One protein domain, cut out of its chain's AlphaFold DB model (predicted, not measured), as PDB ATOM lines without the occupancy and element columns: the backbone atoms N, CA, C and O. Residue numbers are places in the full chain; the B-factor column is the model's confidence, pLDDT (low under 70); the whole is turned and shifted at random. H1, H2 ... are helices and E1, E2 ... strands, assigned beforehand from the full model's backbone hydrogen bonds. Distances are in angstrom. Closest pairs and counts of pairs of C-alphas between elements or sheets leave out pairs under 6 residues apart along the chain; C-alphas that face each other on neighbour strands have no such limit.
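Overview. This is residues 310 to 443 of the 443 residues of the protein "PASTA domain-containing protein" of Nocardioides simplex (UniProt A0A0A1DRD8). A strongly twisted wall of five strands has H1 and H3 packed on one face, short H2 at H3, and short H4 only grazing the sheet. The loop of residues 361 to 374 reaches 24 A from the mean of the C-alphas. The printed part has 134 residues, with named elements in the order H1 E1 H2 H3 E2 H4 E3 E4 E5; the class is mixed, helices and strands, with under half of the residues in named elements. The mixed sheet runs E1 E5 E4 E3 E2; the whole is compact, radius of gyration of the C-alphas 13.6 A, spans 39 by 33 by 31 A.

Arrangement. Start at edge strand E1, residues 331 to 339, which bends by 92 degrees at residue 334. Parallel to it runs E5, residues 437 to 442, with N 338 and O 440 within hydrogen-bond range at 2.7 A. E4, residues 427 to 431, is antiparallel to E5, N 428 to O 441 2.8 A. E3, residues 412 to 417, is antiparallel to E4, N 415 to O 427 2.7 A; E3, E4 and E5 form a meander, antiparallel neighbours in a row, with hairpins E3-E4 and E4-E5. Edge strand E2, residues 386 to 390, is antiparallel to E3, N 387 to O 416 2.8 A. Two layers arise with H1, residues 310 to 322, and H3, residues 375 to 381, on one face. H1 touches H3 with residues 319 to 322 alone, at a steep tilt of 57 degrees, the same way; the closest C-alphas, of Ala 322 and Val 376, are 5.1 A apart. H2, residues 357 to 360, only just touches H3, with 3 pairs of C-alphas within 8 A, the closest being Trp 360 and Val 376, 6.7 A. H4, residues 403 to 407, grazes the sheet with residues 405 to 406. Every O i to N i+4 pair is within hydrogen-bond range in H1, H3 and H4; H2 is too short for one.

Along the chain. Find C-alpha 310 at (28.279, 50.504, -53.059); H1 runs 18.2 A from there. E1 spans 18.5 A, E3 16.9 A, and E5 14.1 A, to C-alpha 442 at (43.865, 49.706, -38.295).

Size, cuts and confidence. The farthest C-alphas, of Val 310 and Gly 367, are 40.2 A apart. The printed part has no cut; links E1 to H2, H2 to H3 and E2 to H4 are long. Look for pLDDT under 70 at residues 343 to 348, 363 to 372, 393 to 398 and 423.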
ATOM      1  N   VAL A 310      28.321  51.859 -53.631       96.62
ATOM      2  CA  VAL A 310      28.279  50.504 -53.059       96.62
ATOM      3  C   VAL A 310      29.261  50.409 -51.898       96.62
ATOM      4  O   VAL A 310      28.886  50.004 -50.797       96.62
ATOM      5  N   ARG A 311      30.501  50.858 -52.108       96.69
ATOM      6  CA  ARG A 311      31.547  50.828 -51.079       96.69
ATOM      7  C   ARG A 311      31.230  51.752 -49.905       96.69
ATOM      8  O   ARG A 311      31.426  51.356 -48.759       96.69
ATOM      9  N   ALA A 312      30.692  52.942 -50.177       95.75
ATOM     10  CA  ALA A 312      30.228  53.872 -49.148       95.75
ATOM     11  C   ALA A 312      29.142  53.223 -48.270       95.75
ATOM     12  O   ALA A 312      29.276  53.176 -47.050       95.75
ATOM     13  N   THR A 313      28.135  52.613 -48.905       97.25
ATOM     14  CA  THR A 313      27.045  51.911 -48.212       97.25
ATOM     15  C   THR A 313      27.564  50.743 -47.368       97.25
ATOM     16  O   THR A 313      27.133  50.561 -46.230       97.25
ATOM     17  N   THR A 314      28.497  49.941 -47.893       97.88
ATOM     18  CA  THR A 314      29.122  48.847 -47.134       97.88
ATOM     19  C   THR A 314      29.903  49.372 -45.928       97.88
ATOM     20  O   THR A 314      29.810  48.798 -44.843       97.88
ATOM     21  N   ALA A 315      30.646  50.467 -46.086       97.19
ATOM     22  CA  ALA A 315      31.412  51.074 -45.003       97.19
ATOM     23  C   ALA A 315      30.505  51.649 -43.898       97.19
ATOM     24  O   ALA A 315      30.770  51.431 -42.715       97.19
ATOM     25  N   ASP A 316      29.388  52.287 -44.261       97.31
ATOM     26  CA  ASP A 316      28.371  52.733 -43.299       97.31
ATOM     27  C   ASP A 316      27.753  51.551 -42.537       97.31
ATOM     28  O   ASP A 316      27.608  51.603 -41.311       97.31
ATOM     29  N   ARG A 317      27.456  50.438 -43.231       97.94
ATOM     30  CA  ARG A 317      27.005  49.196 -42.579       97.94
ATOM     31  C   ARG A 317      28.056  48.642 -41.626       97.94
ATOM     32  O   ARG A 317      27.693  48.227 -40.531       97.94
ATOM     33  N   PHE A 318      29.340  48.679 -41.987       97.81
ATOM     34  CA  PHE A 318      30.425  48.271 -41.091       97.81
ATOM     35  C   PHE A 318      30.447  49.112 -39.809       97.81
ATOM     36  O   PHE A 318      30.535  48.548 -38.720       97.81
ATOM     37  N   VAL A 319      30.296  50.440 -39.902       97.44
ATOM     38  CA  VAL A 319      30.225  51.329 -38.727       97.44
ATOM     39  C   VAL A 319      28.993  51.023 -37.867       97.44
ATOM     40  O   VAL A 319      29.113  50.881 -36.647       97.44
ATOM     41  N   ALA A 320      27.814  50.889 -38.482       97.56
ATOM     42  CA  ALA A 320      26.571  50.582 -37.775       97.56
ATOM     43  C   ALA A 320      26.632  49.215 -37.076       97.56
ATOM     44  O   ALA A 320      26.235  49.091 -35.911       97.56
ATOM     45  N   TRP A 321      27.170  48.207 -37.764       97.69
ATOM     46  CA  TRP A 321      27.418  46.882 -37.221       97.69
ATOM     47  C   TRP A 321      28.431  46.920 -36.086       97.69
ATOM     48  O   TRP A 321      28.132  46.388 -35.025       97.69
ATOM     49  N   ALA A 322      29.580  47.582 -36.241       96.38
ATOM     50  CA  ALA A 322      30.589  47.682 -35.188       96.38
ATOM     51  C   ALA A 322      30.026  48.310 -33.901       96.38
ATOM     52  O   ALA A 322      30.381  47.901 -32.798       96.38
ATOM     53  N   ARG A 323      29.078  49.246 -34.041       96.62
ATOM     54  CA  ARG A 323      28.364  49.908 -32.936       96.62
ATOM     55  C   ARG A 323      27.223  49.101 -32.319       96.62
ATOM     56  O   ARG A 323      26.586  49.578 -31.386       96.62
ATOM     57  N   GLY A 324      26.921  47.907 -32.825       95.75
ATOM     58  CA  GLY A 324      25.802  47.112 -32.315       95.75
ATOM     59  C   GLY A 324      24.428  47.506 -32.852       95.75
ATOM     60  O   GLY A 324      23.434  46.963 -32.385       95.75
ATOM     61  N   SER A 325      24.358  48.423 -33.820       97.06
ATOM     62  CA  SER A 325      23.105  49.019 -34.310       97.06
ATOM     63  C   SER A 325      22.624  48.497 -35.668       97.06
ATOM     64  O   SER A 325      21.547  48.878 -36.113       97.06
ATOM     65  N   GLY A 326      23.399  47.634 -36.331       96.12
ATOM     66  CA  GLY A 326      23.073  47.093 -37.653       96.12
ATOM     67  C   GLY A 326      23.581  45.669 -37.879       96.12
ATOM     68  O   GLY A 326      24.350  45.128 -37.076       96.12
ATOM     69  N   GLU A 327      23.131  45.075 -38.983       97.69
ATOM     70  CA  GLU A 327      23.583  43.770 -39.476       97.69
ATOM     71  C   GLU A 327      25.011  43.836 -40.016       97.69
ATOM     72  O   GLU A 327      25.462  44.887 -40.477       97.69
ATOM     73  N   ALA A 328      25.716  42.703 -39.974       97.12
ATOM     74  CA  ALA A 328      27.069  42.611 -40.508       97.12
ATOM     75  C   ALA A 328      27.076  42.962 -42.008       97.12
ATOM     76  O   ALA A 328      26.197  42.503 -42.744       97.12
ATOM     77  N   PRO A 329      28.035  43.774 -42.490       97.62
ATOM     78  CA  PRO A 329      28.209  43.958 -43.925       97.62
ATOM     79  C   PRO A 329      28.632  42.637 -44.582       97.62
ATOM     80  O   PRO A 329      29.030  41.683 -43.913       97.62
ATOM     81  N   ALA A 330      28.579  42.587 -45.912       97.69
ATOM     82  CA  ALA A 330      29.118  41.446 -46.633       97.69
ATOM     83  C   ALA A 330      30.641  41.393 -46.446       97.69
ATOM     84  O   ALA A 330      31.357  42.355 -46.736       97.69
ATOM     85  N   PHE A 331      31.133  40.253 -45.976       97.88
ATOM     86  CA  PHE A 331      32.554  39.964 -45.868       97.88
ATOM     87  C   PHE A 331      32.924  38.861 -46.856       97.88
ATOM     88  O   PHE A 331      32.138  37.947 -47.109       97.88
ATOM     89  N   ALA A 332      34.145  38.917 -47.382       97.44
ATOM     90  CA  ALA A 332      34.736  37.758 -48.032       97.44
ATOM     91  C   ALA A 332      34.870  36.605 -47.021       97.44
ATOM     92  O   ALA A 332      35.007  36.840 -45.821       97.44
ATOM     93  N   VAL A 333      34.929  35.361 -47.514       96.69
ATOM     94  CA  VAL A 333      35.102  34.147 -46.680       96.69
ATOM     95  C   VAL A 333      36.272  34.281 -45.698       96.69
ATOM     96  O   VAL A 333      36.240  33.732 -44.605       96.69
ATOM     97  N   ARG A 334      37.318  35.008 -46.103       94.56
ATOM     98  CA  ARG A 334      38.463  35.334 -45.259       94.56
ATOM     99  C   ARG A 334      38.822  36.795 -45.435       94.56
ATOM    100  O   ARG A 334      39.103  37.229 -46.556       94.56
ATOM    101  N   VAL A 335      38.900  37.528 -44.335       94.69
ATOM    102  CA  VAL A 335      39.286  38.941 -44.344       94.69
ATOM    103  C   VAL A 335      40.689  39.094 -43.801       94.69
ATOM    104  O   VAL A 335      41.061  38.502 -42.790       94.69
ATOM    105  N   ARG A 336      41.518  39.875 -44.486       92.56
ATOM    106  CA  ARG A 336      42.845  40.191 -43.971       92.56
ATOM    107  C   ARG A 336      42.752  41.281 -42.919       92.56
ATOM    108  O   ARG A 336      42.405  42.404 -43.263       92.56
ATOM    109  N   ASN A 337      43.179  40.994 -41.701       90.44
ATOM    110  CA  ASN A 337      43.443  42.037 -40.711       90.44
ATOM    111  C   ASN A 337      44.830  42.612 -40.976       90.44
ATOM    112  O   ASN A 337      45.688  41.860 -41.399       90.44
ATOM    113  N   MET A 338      45.080  43.898 -40.761       89.31
ATOM    114  CA  MET A 338      46.377  44.570 -40.909       89.31
ATOM    115  C   MET A 338      46.506  45.633 -39.810       89.31
ATOM    116  O   MET A 338      45.500  46.146 -39.317       89.31
ATOM    117  N   LEU A 339      47.740  45.948 -39.411       86.31
ATOM    118  CA  LEU A 339      48.010  47.028 -38.458       86.31
ATOM    119  C   LEU A 339      49.146  47.903 -38.980       86.31
ATOM    120  O   LEU A 339      50.250  47.412 -39.226       86.31
ATOM    121  N   GLY A 340      48.884  49.199 -39.154       82.00
ATOM    122  CA  GLY A 340      49.867  50.154 -39.666       82.00
ATOM    123  C   GLY A 340      50.435  49.777 -41.040       82.00
ATOM    124  O   GLY A 340      51.552  50.172 -41.370       82.00
ATOM    125  N   GLY A 341      49.690  48.991 -41.823       72.12
ATOM    126  CA  GLY A 341      50.106  48.456 -43.116       72.12
ATOM    127  C   GLY A 341      51.019  47.227 -43.062       72.12
ATOM    128  O   GLY A 341      51.342  46.697 -44.118       72.12
ATOM    129  N   GLN A 342      51.420  46.743 -41.881       72.69
ATOM    130  CA  GLN A 342      52.237  45.533 -41.765       72.69
ATOM    131  C   GLN A 342      51.396  44.256 -41.718       72.69
ATOM    132  O   GLN A 342      50.250  44.241 -41.251       72.69
ATOM    133  N   ASP A 343      52.045  43.156 -42.109       62.19
ATOM    134  CA  ASP A 343      51.646  41.777 -41.832       62.19
ATOM    135  C   ASP A 343      51.783  41.449 -40.318       62.19
ATOM    136  O   ASP A 343      52.458  40.507 -39.940       62.19
ATOM    137  N   HIS A 344      51.108  42.239 -39.474       59.38
ATOM    138  CA  HIS A 344      50.750  42.038 -38.054       59.38
ATOM    139  C   HIS A 344      51.874  41.873 -37.021       59.38
ATOM    140  O   HIS A 344      52.946  41.335 -37.263       59.38
ATOM    141  N   PHE A 345      51.520  42.248 -35.789       48.69
ATOM    142  CA  PHE A 345      52.059  41.701 -34.545       48.69
ATOM    143  C   PHE A 345      50.997  40.720 -33.994       48.69
ATOM    144  O   PHE A 345      49.998  41.171 -33.438       48.69
ATOM    145  N   GLY A 346      51.149  39.400 -34.187       55.22
ATOM    146  CA  GLY A 346      50.244  38.372 -33.621       55.22
ATOM    147  C   GLY A 346      49.592  37.389 -34.616       55.22
ATOM    148  O   GLY A 346      49.839  37.437 -35.818       55.22
ATOM    149  N   ALA A 347      48.779  36.458 -34.086       49.38
ATOM    150  CA  ALA A 347      48.391  35.187 -34.727       49.38
ATOM    151  C   ALA A 347      47.260  35.235 -35.781       49.38
ATOM    152  O   ALA A 347      47.140  34.297 -36.568       49.38
ATOM    153  N   LEU A 348      46.442  36.289 -35.855       60.75
ATOM    154  CA  LEU A 348      45.299  36.331 -36.784       60.75
ATOM    155  C   LEU A 348      45.619  37.142 -38.038       60.75
ATOM    156  O   LEU A 348      45.099  38.230 -38.272       60.75
ATOM    157  N   ARG A 349      46.485  36.555 -38.872       75.62
ATOM    158  CA  ARG A 349      46.784  37.038 -40.229       75.62
ATOM    159  C   ARG A 349      45.528  37.140 -41.095       75.62
ATOM    160  O   ARG A 349      45.454  37.969 -41.995       75.62
ATOM    161  N   TRP A 350      44.553  36.290 -40.818       89.12
ATOM    162  CA  TRP A 350      43.287  36.189 -41.518       89.12
ATOM    163  C   TRP A 350      42.176  35.984 -40.498       89.12
ATOM    164  O   TRP A 350      42.359  35.236 -39.539       89.12
ATOM    165  N   ASN A 351      41.056  36.656 -40.720       90.31
ATOM    166  CA  ASN A 351      39.818  36.458 -40.000       90.31
ATOM    167  C   ASN A 351      38.897  35.575 -40.845       90.31
ATOM    168  O   ASN A 351      38.450  35.997 -41.914       90.31
ATOM    169  N   ASP A 352      38.657  34.358 -40.368       94.31
ATOM    170  CA  ASP A 352      37.815  33.361 -41.035       94.31
ATOM    171  C   ASP A 352      36.354  33.407 -40.527       94.31
ATOM    172  O   ASP A 352      35.494  32.702 -41.047       94.31
ATOM    173  N   HIS A 353      36.069  34.271 -39.541       94.12
ATOM    174  CA  HIS A 353      34.734  34.553 -38.996       94.12
ATOM    175  C   HIS A 353      34.483  36.069 -38.918       94.12
ATOM    176  O   HIS A 353      34.249  36.610 -37.833       94.12
ATOM    177  N   PRO A 354      34.611  36.801 -40.039       94.88
ATOM    178  CA  PRO A 354      34.597  38.264 -40.035       94.88
ATOM    179  C   PRO A 354      33.250  38.878 -39.620       94.88
ATOM    180  O   PRO A 354      33.210  40.043 -39.228       94.88
ATOM    181  N   ASP A 355      32.168  38.107 -39.662       95.19
ATOM    182  CA  ASP A 355      30.825  38.467 -39.205       95.19
ATOM    183  C   ASP A 355      30.640  38.392 -37.676       95.19
ATOM    184  O   ASP A 355      29.711  39.002 -37.139       95.19
ATOM    185  N   ASP A 356      31.542  37.716 -36.958       94.00
ATOM    186  CA  ASP A 356      31.619  37.751 -35.496       94.00
ATOM    187  C   ASP A 356      32.461  38.950 -35.037       94.00
ATOM    188  O   ASP A 356      33.636  39.063 -35.369       94.00
ATOM    189  N   ARG A 357      31.903  39.847 -34.214       91.81
ATOM    190  CA  ARG A 357      32.662  40.992 -33.670       91.81
ATOM    191  C   ARG A 357      33.843  40.546 -32.806       91.81
ATOM    192  O   ARG A 357      34.859  41.232 -32.790       91.81
ATOM    193  N   GLY A 358      33.722  39.420 -32.101       87.19
ATOM    194  CA  GLY A 358      34.764  38.915 -31.205       87.19
ATOM    195  C   GLY A 358      36.024  38.432 -31.928       87.19
ATOM    196  O   GLY A 358      37.105  38.439 -31.340       87.19
ATOM    197  N   SER A 359      35.917  38.071 -33.211       88.81
ATOM    198  CA  SER A 359      37.035  37.556 -34.013       88.81
ATOM    199  C   SER A 359      38.034  38.640 -34.452       88.81
ATOM    200  O   SER A 359      39.125  38.328 -34.935       88.81
ATOM    201  N   TRP A 360      37.685  39.918 -34.266       87.69
ATOM    202  CA  TRP A 360      38.514  41.073 -34.626       87.69
ATOM    203  C   TRP A 360      39.520  41.474 -33.546       87.69
ATOM    204  O   TRP A 360      40.437  42.251 -33.825       87.69
ATOM    205  N   ALA A 361      39.391  40.926 -32.336       82.56
ATOM    206  CA  ALA A 361      40.296  41.211 -31.235       82.56
ATOM    207  C   ALA A 361      41.662  40.534 -31.449       82.56
ATOM    208  O   ALA A 361      41.839  39.333 -31.237       82.56
ATOM    209  N   GLY A 362      42.665  41.321 -31.845       70.38
ATOM    210  CA  GLY A 362      44.059  40.894 -31.878       70.38
ATOM    211  C   GLY A 362      44.741  41.140 -30.534       70.38
ATOM    212  O   GLY A 362      45.066  42.279 -30.194       70.38
ATOM    213  N   CYS A 363      45.010  40.084 -29.766       66.25
ATOM    214  CA  CYS A 363      45.878  40.184 -28.593       66.25
ATOM    215  C   CYS A 363      47.335  39.973 -29.033       66.25
ATOM    216  O   CYS A 363      47.651  38.999 -29.716       66.25
ATOM    217  N   SER A 364      48.245  40.858 -28.623       57.31
ATOM    218  CA  SER A 364      49.657  40.843 -29.042       57.31
ATOM    219  C   SER A 364      50.470  39.643 -28.523       57.31
ATOM    220  O   SER A 364      51.674  39.581 -28.746       57.31
ATOM    221  N   GLY A 365      49.854  38.695 -27.807       53.12
ATOM    222  CA  GLY A 365      50.522  37.523 -27.228       53.12
ATOM    223  C   GLY A 365      51.500  37.838 -26.087       53.12
ATOM    224  O   GLY A 365      51.993  36.918 -25.444       53.12
ATOM    225  N   LEU A 366      51.749  39.116 -25.782       53.22
ATOM    226  CA  LEU A 366      52.727  39.575 -24.786       53.22
ATOM    227  C   LEU A 366      52.188  39.603 -23.341       53.22
ATOM    228  O   LEU A 366      52.746  40.285 -22.490       53.22
ATOM    229  N   GLY A 367      51.100  38.883 -23.048       46.31
ATOM    230  CA  GLY A 367      50.552  38.767 -21.688       46.31
ATOM    231  C   GLY A 367      49.897  40.037 -21.124       46.31
ATOM    232  O   GLY A 367      49.565  40.067 -19.941       46.31
ATOM    233  N   PHE A 368      49.682  41.073 -21.939       48.38
ATOM    234  CA  PHE A 368      48.909  42.247 -21.532       48.38
ATOM    235  C   PHE A 368      47.400  41.968 -21.671       48.38
ATOM    236  O   PHE A 368      46.982  41.445 -22.705       48.38
ATOM    237  N   PRO A 369      46.572  42.322 -20.669       53.88
ATOM    238  CA  PRO A 369      45.119  42.118 -20.708       53.88
ATOM    239  C   PRO A 369      44.401  43.033 -21.714       53.88
ATOM    240  O   PRO A 369      43.248  42.785 -22.059       53.88
ATOM    241  N   ASP A 370      45.080  44.065 -22.215       52.50
ATOM    242  CA  ASP A 370      44.534  44.982 -23.207       52.50
ATOM    243  C   ASP A 370      44.845  44.479 -24.621       52.50
ATOM    244  O   ASP A 370      45.887  44.784 -25.208       52.50
ATOM    245  N   CYS A 371      43.920  43.710 -25.196       62.12
ATOM    246  CA  CYS A 371      43.896  43.417 -26.629       62.12
ATOM    247  C   CYS A 371      43.557  44.716 -27.380       62.12
ATOM    248  O   CYS A 371      42.406  45.009 -27.686       62.12
ATOM    249  N   GLY A 372      44.567  45.572 -27.553       60.19
ATOM    250  CA  GLY A 372      44.409  46.960 -27.995       60.19
ATOM    251  C   GLY A 372      44.298  47.154 -29.506       60.19
ATOM    252  O   GLY A 372      44.231  48.295 -29.954       60.19
ATOM    253  N   ILE A 373      44.313  46.077 -30.294       71.38
ATOM    254  CA  ILE A 373      44.315  46.136 -31.759       71.38
ATOM    255  C   ILE A 373      43.028  45.490 -32.262       71.38
ATOM    256  O   ILE A 373      42.981  44.294 -32.541       71.38
ATOM    257  N   ASP A 374      41.973  46.296 -32.323       88.94
ATOM    258  CA  ASP A 374      40.653  45.863 -32.765       88.94
ATOM    259  C   ASP A 374      39.939  47.043 -33.461       88.94
ATOM    260  O   ASP A 374      39.558  48.019 -32.796       88.94
ATOM    261  N   PRO A 375      39.781  47.010 -34.801       91.75
ATOM    262  CA  PRO A 375      39.102  48.077 -35.536       91.75
ATOM    263  C   PRO A 375      37.622  48.203 -35.146       91.75
ATOM    264  O   PRO A 375      37.089  49.314 -35.130       91.75
ATOM    265  N   VAL A 376      36.969  47.099 -34.771       93.88
ATOM    266  CA  VAL A 376      35.570  47.079 -34.327       93.88
ATOM    267  C   VAL A 376      35.455  47.744 -32.962       93.88
ATOM    268  O   VAL A 376      34.663  48.675 -32.803       93.88
ATOM    269  N   ALA A 377      36.290  47.356 -31.993       91.06
ATOM    270  CA  ALA A 377      36.299  47.988 -30.672       91.06
ATOM    271  C   ALA A 377      36.681  49.474 -30.739       91.06
ATOM    272  O   ALA A 377      36.152  50.281 -29.973       91.06
ATOM    273  N   THR A 378      37.569  49.852 -31.661       91.62
ATOM    274  CA  THR A 378      37.955  51.251 -31.894       91.62
ATOM    275  C   THR A 378      36.747  52.096 -32.307       91.62
ATOM    276  O   THR A 378      36.480  53.131 -31.693       91.62
ATOM    277  N   ILE A 379      35.968  51.626 -33.287       94.44
ATOM    278  CA  ILE A 379      34.744  52.305 -33.742       94.44
ATOM    279  C   ILE A 379      33.658  52.278 -32.658       94.44
ATOM    280  O   ILE A 379      32.976  53.283 -32.457       94.44
ATOM    281  N   LEU A 380      33.511  51.162 -31.939       93.75
ATOM    282  CA  LEU A 380      32.537  51.010 -30.854       93.75
ATOM    283  C   LEU A 380      32.785  52.011 -29.715       93.75
ATOM    284  O   LEU A 380      31.840  52.595 -29.191       93.75
ATOM    285  N   ARG A 381      34.050  52.220 -29.330       91.38
ATOM    286  CA  ARG A 381      34.436  53.148 -28.253       91.38
ATOM    287  C   ARG A 381      34.321  54.616 -28.668       91.38
ATOM    288  O   ARG A 381      34.200  55.482 -27.803       91.38
ATOM    289  N   PHE A 382      34.375  54.910 -29.966       92.56
ATOM    290  CA  PHE A 382      34.266  56.271 -30.474       92.56
ATOM    291  C   PHE A 382      32.802  56.691 -30.672       92.56
ATOM    292  O   PHE A 382      32.104  56.223 -31.574       92.56
ATOM    293  N   THR A 383      32.353  57.642 -29.854       93.06
ATOM    294  CA  THR A 383      30.964  58.130 -29.831       93.06
ATOM    295  C   THR A 383      30.665  59.262 -30.820       93.06
ATOM    296  O   THR A 383      29.503  59.619 -30.983       93.06
ATOM    297  N   GLY A 384      31.679  59.837 -31.477       92.94
ATOM    298  CA  GLY A 384      31.499  60.931 -32.440       92.94
ATOM    299  C   GLY A 384      31.101  60.468 -33.846       92.94
ATOM    300  O   GLY A 384      30.900  59.281 -34.104       92.94
ATOM    301  N   ASP A 385      31.037  61.403 -34.791       94.06
ATOM    302  CA  ASP A 385      30.763  61.090 -36.196       94.06
ATOM    303  C   ASP A 385      31.966  60.427 -36.870       94.06
ATOM    304  O   ASP A 385      33.084  60.945 -36.809       94.06
ATOM    305  N   VAL A 386      31.731  59.310 -37.558       94.62
ATOM    306  CA  VAL A 386      32.735  58.663 -38.409       94.62
ATOM    307  C   VAL A 386      32.542  59.167 -39.837       94.62
ATOM    308  O   VAL A 386      31.447  59.085 -40.388       94.62
ATOM    309  N   ALA A 387      33.591  59.728 -40.428       92.50
ATOM    310  CA  ALA A 387      33.630  60.084 -41.836       92.50
ATOM    311  C   ALA A 387      34.068  58.878 -42.674       92.50
ATOM    312  O   ALA A 387      35.031  58.193 -42.323       92.50
ATOM    313  N   VAL A 388      33.369  58.670 -43.790       93.44
ATOM    314  CA  VAL A 388      33.678  57.671 -44.815       93.44
ATOM    315  C   VAL A 388      34.300  58.389 -46.007       93.44
ATOM    316  O   VAL A 388      33.728  59.343 -46.531       93.44
ATOM    317  N   THR A 389      35.481  57.952 -46.429       91.31
ATOM    318  CA  THR A 389      36.274  58.596 -47.489       91.31
ATOM    319  C   THR A 389      36.813  57.543 -48.447       91.31
ATOM    320  O   THR A 389      37.058  56.419 -48.024       91.31
ATOM    321  N   SER A 390      36.972  57.858 -49.735       89.75
ATOM    322  CA  SER A 390      37.646  56.934 -50.655       89.75
ATOM    323  C   SER A 390      39.159  57.081 -50.606       89.75
ATOM    324  O   SER A 390      39.688  58.151 -50.301       89.75
ATOM    325  N   GLY A 391      39.841  55.994 -50.956       85.75
ATOM    326  CA  GLY A 391      41.286  55.944 -51.004       85.75
ATOM    327  C   GLY A 391      41.923  55.994 -49.621       85.75
ATOM    328  O   GLY A 391      41.276  55.890 -48.574       85.75
ATOM    329  N   ARG A 392      43.247  56.108 -49.634       77.25
ATOM    330  CA  ARG A 392      44.021  56.275 -48.417       77.25
ATOM    331  C   ARG A 392      44.112  57.754 -48.153       77.25
ATOM    332  O   ARG A 392      44.755  58.431 -48.943       77.25
ATOM    333  N   ALA A 393      43.532  58.220 -47.053       65.00
ATOM    334  CA  ALA A 393      43.754  59.604 -46.687       65.00
ATOM    335  C   ALA A 393      45.266  59.850 -46.525       65.00
ATOM    336  O   ALA A 393      45.931  58.996 -45.928       65.00
ATOM    337  N   GLY A 394      45.782  60.967 -47.047       64.44
ATOM    338  CA  GLY A 394      47.182  61.325 -47.349       64.44
ATOM    339  C   GLY A 394      48.163  61.342 -46.174       64.44
ATOM    340  O   GLY A 394      49.238  61.931 -46.229       64.44
ATOM    341  N   CYS A 395      47.801  60.679 -45.092       68.56
ATOM    342  CA  CYS A 395      48.656  60.375 -43.979       68.56
ATOM    343  C   CYS A 395      49.689  59.330 -44.401       68.56
ATOM    344  O   CYS A 395      49.334  58.287 -44.964       68.56
ATOM    345  N   PRO A 396      50.969  59.579 -44.106       60.84
ATOM    346  CA  PRO A 396      52.031  58.664 -44.461       60.84
ATOM    347  C   PRO A 396      51.796  57.325 -43.770       60.84
ATOM    348  O   PRO A 396      51.673  57.227 -42.545       60.84
ATOM    349  N   ALA A 397      51.726  56.274 -44.578       65.19
ATOM    350  CA  ALA A 397      51.679  54.918 -44.078       65.19
ATOM    351  C   ALA A 397      52.942  54.644 -43.259       65.19
ATOM    352  O   ALA A 397      54.052  54.881 -43.733       65.19
ATOM    353  N   ARG A 398      52.795  54.092 -42.052       63.97
ATOM    354  CA  ARG A 398      53.964  53.683 -41.256       63.97
ATOM    355  C   ARG A 398      54.739  52.540 -41.912       63.97
ATOM    356  O   ARG A 398      55.899  52.339 -41.579       63.97
ATOM    357  N   SER A 399      54.097  51.781 -42.803       71.62
ATOM    358  CA  SER A 399      54.691  50.648 -43.515       71.62
ATOM    359  C   SER A 399      54.076  50.435 -44.895       71.62
ATOM    360  O   SER A 399      52.939  50.838 -45.160       71.62
ATOM    361  N   ALA A 400      54.830  49.755 -45.761       78.50
ATOM    362  CA  ALA A 400      54.343  49.299 -47.055       78.50
ATOM    363  C   ALA A 400      53.233  48.255 -46.869       78.50
ATOM    364  O   ALA A 400      53.420  47.269 -46.160       78.50
ATOM    365  N   LEU A 401      52.093  48.478 -47.525       83.75
ATOM    366  CA  LEU A 401      51.007  47.504 -47.599       83.75
ATOM    367  C   LEU A 401      51.452  46.272 -48.401       83.75
ATOM    368  O   LEU A 401      52.265  46.408 -49.322       83.75
ATOM    369  N   PRO A 402      50.864  45.087 -48.153       88.25
ATOM    370  CA  PRO A 402      51.033  43.958 -49.056       88.25
ATOM    371  C   PRO A 402      50.638  44.348 -50.485       88.25
ATOM    372  O   PRO A 402      49.653  45.061 -50.690       88.25
ATOM    373  N   SER A 403      51.385  43.854 -51.476       85.69
ATOM    374  CA  SER A 403      51.291  44.294 -52.878       85.69
ATOM    375  C   SER A 403      49.865  44.298 -53.433       85.69
ATOM    376  O   SER A 403      49.479  45.247 -54.108       85.69
ATOM    377  N   ARG A 404      49.050  43.291 -53.091       91.62
ATOM    378  CA  ARG A 404      47.649  43.218 -53.533       91.62
ATOM    379  C   ARG A 404      46.799  44.401 -53.060       91.62
ATOM    380  O   ARG A 404      45.945  44.863 -53.799       91.62
ATOM    381  N   TYR A 405      47.038  44.888 -51.845       91.94
ATOM    382  CA  TYR A 405      46.289  45.990 -51.240       91.94
ATOM    383  C   TYR A 405      46.816  47.342 -51.695       91.94
ATOM    384  O   TYR A 405      46.034  48.265 -51.908       91.94
ATOM    385  N   ALA A 406      48.134  47.437 -51.888       86.94
ATOM    386  CA  ALA A 406      48.764  48.600 -52.495       86.94
ATOM    387  C   ALA A 406      48.278  48.820 -53.940       86.94
ATOM    388  O   ALA A 406      48.025  49.953 -54.333       86.94
ATOM    389  N   ALA A 407      48.111  47.740 -54.712       88.56
ATOM    390  CA  ALA A 407      47.626  47.793 -56.090       88.56
ATOM    391  C   ALA A 407      46.107  48.032 -56.204       88.56
ATOM    392  O   ALA A 407      45.643  48.499 -57.240       88.56
ATOM    393  N   ALA A 408      45.335  47.738 -55.153       91.75
ATOM    394  CA  ALA A 408      43.877  47.864 -55.126       91.75
ATOM    395  C   ALA A 408      43.404  49.165 -54.447       91.75
ATOM    396  O   ALA A 408      42.463  49.163 -53.654       91.75
ATOM    397  N   SER A 409      44.051  50.296 -54.734       89.19
ATOM    398  CA  SER A 409      43.693  51.592 -54.131       89.19
ATOM    399  C   SER A 409      42.270  52.055 -54.471       89.19
ATOM    400  O   SER A 409      41.668  52.779 -53.684       89.19
ATOM    401  N   ALA A 410      41.707  51.602 -55.596       90.50
ATOM    402  CA  ALA A 410      40.322  51.876 -55.986       90.50
ATOM    403  C   ALA A 410      39.278  51.171 -55.095       90.50
ATOM    404  O   ALA A 410      38.123  51.594 -55.064       90.50
ATOM    405  N   ASP A 411      39.673  50.116 -54.375       95.06
ATOM    406  CA  ASP A 411      38.803  49.381 -53.446       95.06
ATOM    407  C   ASP A 411      38.825  49.961 -52.030       95.06
ATOM    408  O   ASP A 411      38.022  49.575 -51.180       95.06
ATOM    409  N   LEU A 412      39.766  50.860 -51.754       94.88
ATOM    410  CA  LEU A 412      40.032  51.351 -50.415       94.88
ATOM    411  C   LEU A 412      39.008  52.411 -49.990       94.88
ATOM    412  O   LEU A 412      38.773  53.398 -50.691       94.88
ATOM    413  N   VAL A 413      38.453  52.226 -48.797       95.69
ATOM    414  CA  VAL A 413      37.595  53.168 -48.082       95.69
ATOM    415  C   VAL A 413      38.175  53.425 -46.693       95.69
ATOM    416  O   VAL A 413      38.384  52.498 -45.915       95.69
ATOM    417  N   GLY A 414      38.436  54.685 -46.362       93.94
ATOM    418  CA  GLY A 414      38.905  55.117 -45.051       93.94
ATOM    419  C   GLY A 414      37.760  55.527 -44.126       93.94
ATOM    420  O   GLY A 414      36.885  56.305 -44.512       93.94
ATOM    421  N   LEU A 415      37.819  55.056 -42.882       95.00
ATOM    422  CA  LEU A 415      36.973  55.439 -41.756       95.00
ATOM    423  C   LEU A 415      37.814  56.178 -40.715       95.00
ATOM    424  O   LEU A 415      38.848  55.675 -40.273       95.00
ATOM    425  N   SER A 416      37.370  57.355 -40.291       92.88
ATOM    426  CA  SER A 416      38.044  58.134 -39.241       92.88
ATOM    427  C   SER A 416      37.070  59.096 -38.557       92.88
ATOM    428  O   SER A 416      35.992  59.342 -39.099       92.88
ATOM    429  N   PRO A 417      37.400  59.661 -37.383       92.75
ATOM    430  CA  PRO A 417      36.622  60.756 -36.814       92.75
ATOM    431  C   PRO A 417      36.429  61.894 -37.825       92.75
ATOM    432  O   PRO A 417      37.370  62.303 -38.505       92.75
ATOM    433  N   ARG A 418      35.216  62.435 -37.945       87.62
ATOM    434  CA  ARG A 418      34.934  63.531 -38.881       87.62
ATOM    435  C   ARG A 418      35.822  64.743 -38.581       87.62
ATOM    436  O   ARG A 418      35.847  65.244 -37.462       87.62
ATOM    437  N   GLY A 419      36.539  65.215 -39.602       80.75
ATOM    438  CA  GLY A 419      37.506  66.313 -39.483       80.75
ATOM    439  C   GLY A 419      38.908  65.884 -39.036       80.75
ATOM    440  O   GLY A 419      39.812  66.720 -39.042       80.75
ATOM    441  N   ALA A 420      39.123  64.606 -38.705       74.56
ATOM    442  CA  ALA A 420      40.463  64.082 -38.482       74.56
ATOM    443  C   ALA A 420      41.249  64.099 -39.796       74.56
ATOM    444  O   ALA A 420      40.818  63.542 -40.805       74.56
ATOM    445  N   ARG A 421      42.417  64.748 -39.777       71.25
ATOM    446  CA  ARG A 421      43.392  64.668 -40.869       71.25
ATOM    447  C   ARG A 421      44.214  63.396 -40.698       71.25
ATOM    448  O   ARG A 421      43.848  62.354 -41.220       71.25
ATOM    449  N   CYS A 422      45.271  63.466 -39.897       71.44
ATOM    450  CA  CYS A 422      46.182  62.353 -39.620       71.44
ATOM    451  C   CYS A 422      46.343  62.061 -38.128       71.44
ATOM    452  O   CYS A 422      47.255  61.345 -37.722       71.44
ATOM    453  N   GLU A 423      45.457  62.631 -37.318       67.50
ATOM    454  CA  GLU A 423      45.421  62.440 -35.876       67.50
ATOM    455  C   GLU A 423      44.290  61.487 -35.505       67.50
ATOM    456  O   GLU A 423      43.218  61.511 -36.112       67.50
ATOM    457  N   GLY A 424      44.521  60.677 -34.475       82.50
ATOM    458  CA  GLY A 424      43.555  59.693 -34.000       82.50
ATOM    459  C   GLY A 424      43.672  58.347 -34.708       82.50
ATOM    460  O   GLY A 424      44.696  58.024 -35.304       82.50
ATOM    461  N   TRP A 425      42.626  57.539 -34.568       90.06
ATOM    462  CA  TRP A 425      42.545  56.221 -35.179       90.06
ATOM    463  C   TRP A 425      42.004  56.314 -36.604       90.06
ATOM    464  O   TRP A 425      41.186  57.185 -36.921       90.06
ATOM    465  N   ARG A 426      42.397  55.358 -37.442       90.81
ATOM    466  CA  ARG A 426      41.780  55.148 -38.749       90.81
ATOM    467  C   ARG A 426      41.600  53.667 -39.039       90.81
ATOM    468  O   ARG A 426      42.491  52.865 -38.786       90.81
ATOM    469  N   VAL A 427      40.448  53.329 -39.609       93.88
ATOM    470  CA  VAL A 427      40.166  51.994 -40.139       93.88
ATOM    471  C   VAL A 427      40.078  52.089 -41.658       93.88
ATOM    472  O   VAL A 427      39.260  52.817 -42.201       93.88
ATOM    473  N   GLU A 428      40.946  51.372 -42.346       94.69
ATOM    474  CA  GLU A 428      41.012  51.263 -43.801       94.69
ATOM    475  C   GLU A 428      40.340  49.951 -44.219       94.69
ATOM    476  O   GLU A 428      40.763  48.882 -43.787       94.69
ATOM    477  N   LEU A 429      39.295  50.022 -45.039       96.50
ATOM    478  CA  LEU A 429      38.540  48.883 -45.553       96.50
ATOM    479  C   LEU A 429      38.827  48.707 -47.044       96.50
ATOM    480  O   LEU A 429      38.656  49.646 -47.812       96.50
ATOM    481  N   TRP A 430      39.197  47.506 -47.473       96.75
ATOM    482  CA  TRP A 430      39.215  47.153 -48.892       96.75
ATOM    483  C   TRP A 430      37.924  46.434 -49.238       96.75
ATOM    484  O   TRP A 430      37.656  45.345 -48.717       96.75
ATOM    485  N   ILE A 431      37.136  47.077 -50.095       97.75
ATOM    486  CA  ILE A 431      35.783  46.684 -50.465       97.75
ATOM    487  C   ILE A 431      35.744  46.477 -51.975       97.75
ATOM    488  O   ILE A 431      36.025  47.403 -52.741       97.75
ATOM    489  N   ASP A 432      35.409  45.266 -52.412       97.44
ATOM    490  CA  ASP A 432      35.329  44.957 -53.839       97.44
ATOM    491  C   ASP A 432      34.114  45.638 -54.510       97.44
ATOM    492  O   ASP A 432      33.283  46.284 -53.866       97.44
ATOM    493  N   ALA A 433      33.989  45.493 -55.831       96.88
ATOM    494  CA  ALA A 433      32.886  46.086 -56.594       96.88
ATOM    495  C   ALA A 433      31.489  45.532 -56.230       96.88
ATOM    496  O   ALA A 433      30.482  46.132 -56.600       96.88
ATOM    497  N   ARG A 434      31.409  44.393 -55.527       97.56
ATOM    498  CA  ARG A 434      30.155  43.791 -55.045       97.56
ATOM    499  C   ARG A 434      29.807  44.246 -53.626       97.56
ATOM    500  O   ARG A 434      28.744  43.890 -53.123       97.56
ATOM    501  N   GLY A 435      30.670  45.038 -52.991       97.44
ATOM    502  CA  GLY A 435      30.487  45.486 -51.619       97.44
ATOM    503  C   GLY A 435      30.974  44.480 -50.575       97.44
ATOM    504  O   GLY A 435      30.585  44.624 -49.417       97.44
ATOM    505  N   GLU A 436      31.787  43.484 -50.949       98.25
ATOM    506  CA  GLU A 436      32.394  42.534 -50.010       98.25
ATOM    507  C   GLU A 436      33.700  43.101 -49.435       98.25
ATOM    508  O   GLU A 436      34.624  43.465 -50.169       98.25
ATOM    509  N   ILE A 437      33.800  43.153 -48.106       97.94
ATOM    510  CA  ILE A 437      35.029  43.553 -47.409       97.94
ATOM    511  C   ILE A 437      36.004  42.372 -47.418       97.94
ATOM    512  O   ILE A 437      35.686  41.305 -46.894       97.94
ATOM    513  N   TYR A 438      37.208  42.560 -47.963       97.44
ATOM    514  CA  TYR A 438      38.244  41.513 -48.044       97.44
ATOM    515  C   TYR A 438      39.570  41.899 -47.366       97.44
ATOM    516  O   TYR A 438      40.493  41.083 -47.251       97.44
ATOM    517  N   GLY A 439      39.697  43.131 -46.878       95.38
ATOM    518  CA  GLY A 439      40.823  43.564 -46.055       95.38
ATOM    519  C   GLY A 439      40.435  44.698 -45.123       95.38
ATOM    520  O   GLY A 439      39.606  45.531 -45.476       95.38
ATOM    521  N   VAL A 440      41.057  44.731 -43.952       94.56
ATOM    522  CA  VAL A 440      40.891  45.774 -42.944       94.56
ATOM    523  C   VAL A 440      42.251  46.098 -42.348       94.56
ATOM    524  O   VAL A 440      42.953  45.199 -41.892       94.56
ATOM    525  N   ASN A 441      42.627  47.371 -42.323       92.50
ATOM    526  CA  ASN A 441      43.825  47.857 -41.649       92.50
ATOM    527  C   ASN A 441      43.438  48.873 -40.569       92.50
ATOM    528  O   ASN A 441      42.715  49.821 -40.850       92.50
ATOM    529  N   LEU A 442      43.932  48.689 -39.346       91.25
ATOM    530  CA  LEU A 442      43.865  49.706 -38.295       91.25
ATOM    531  C   LEU A 442      45.187  50.487 -38.299       91.25
ATOM    532  O   LEU A 442      46.261  49.883 -38.240       91.25
ATOM    533  N   SER A 443      45.135  51.813 -38.399       85.94
ATOM    534  CA  SER A 443      46.320  52.688 -38.474       85.94
ATOM    535  C   SER A 443      46.292  53.823 -37.471       85.94
ATOM    536  O   SER A 443      45.176  54.347 -37.235       85.94
TER     537      SER A 443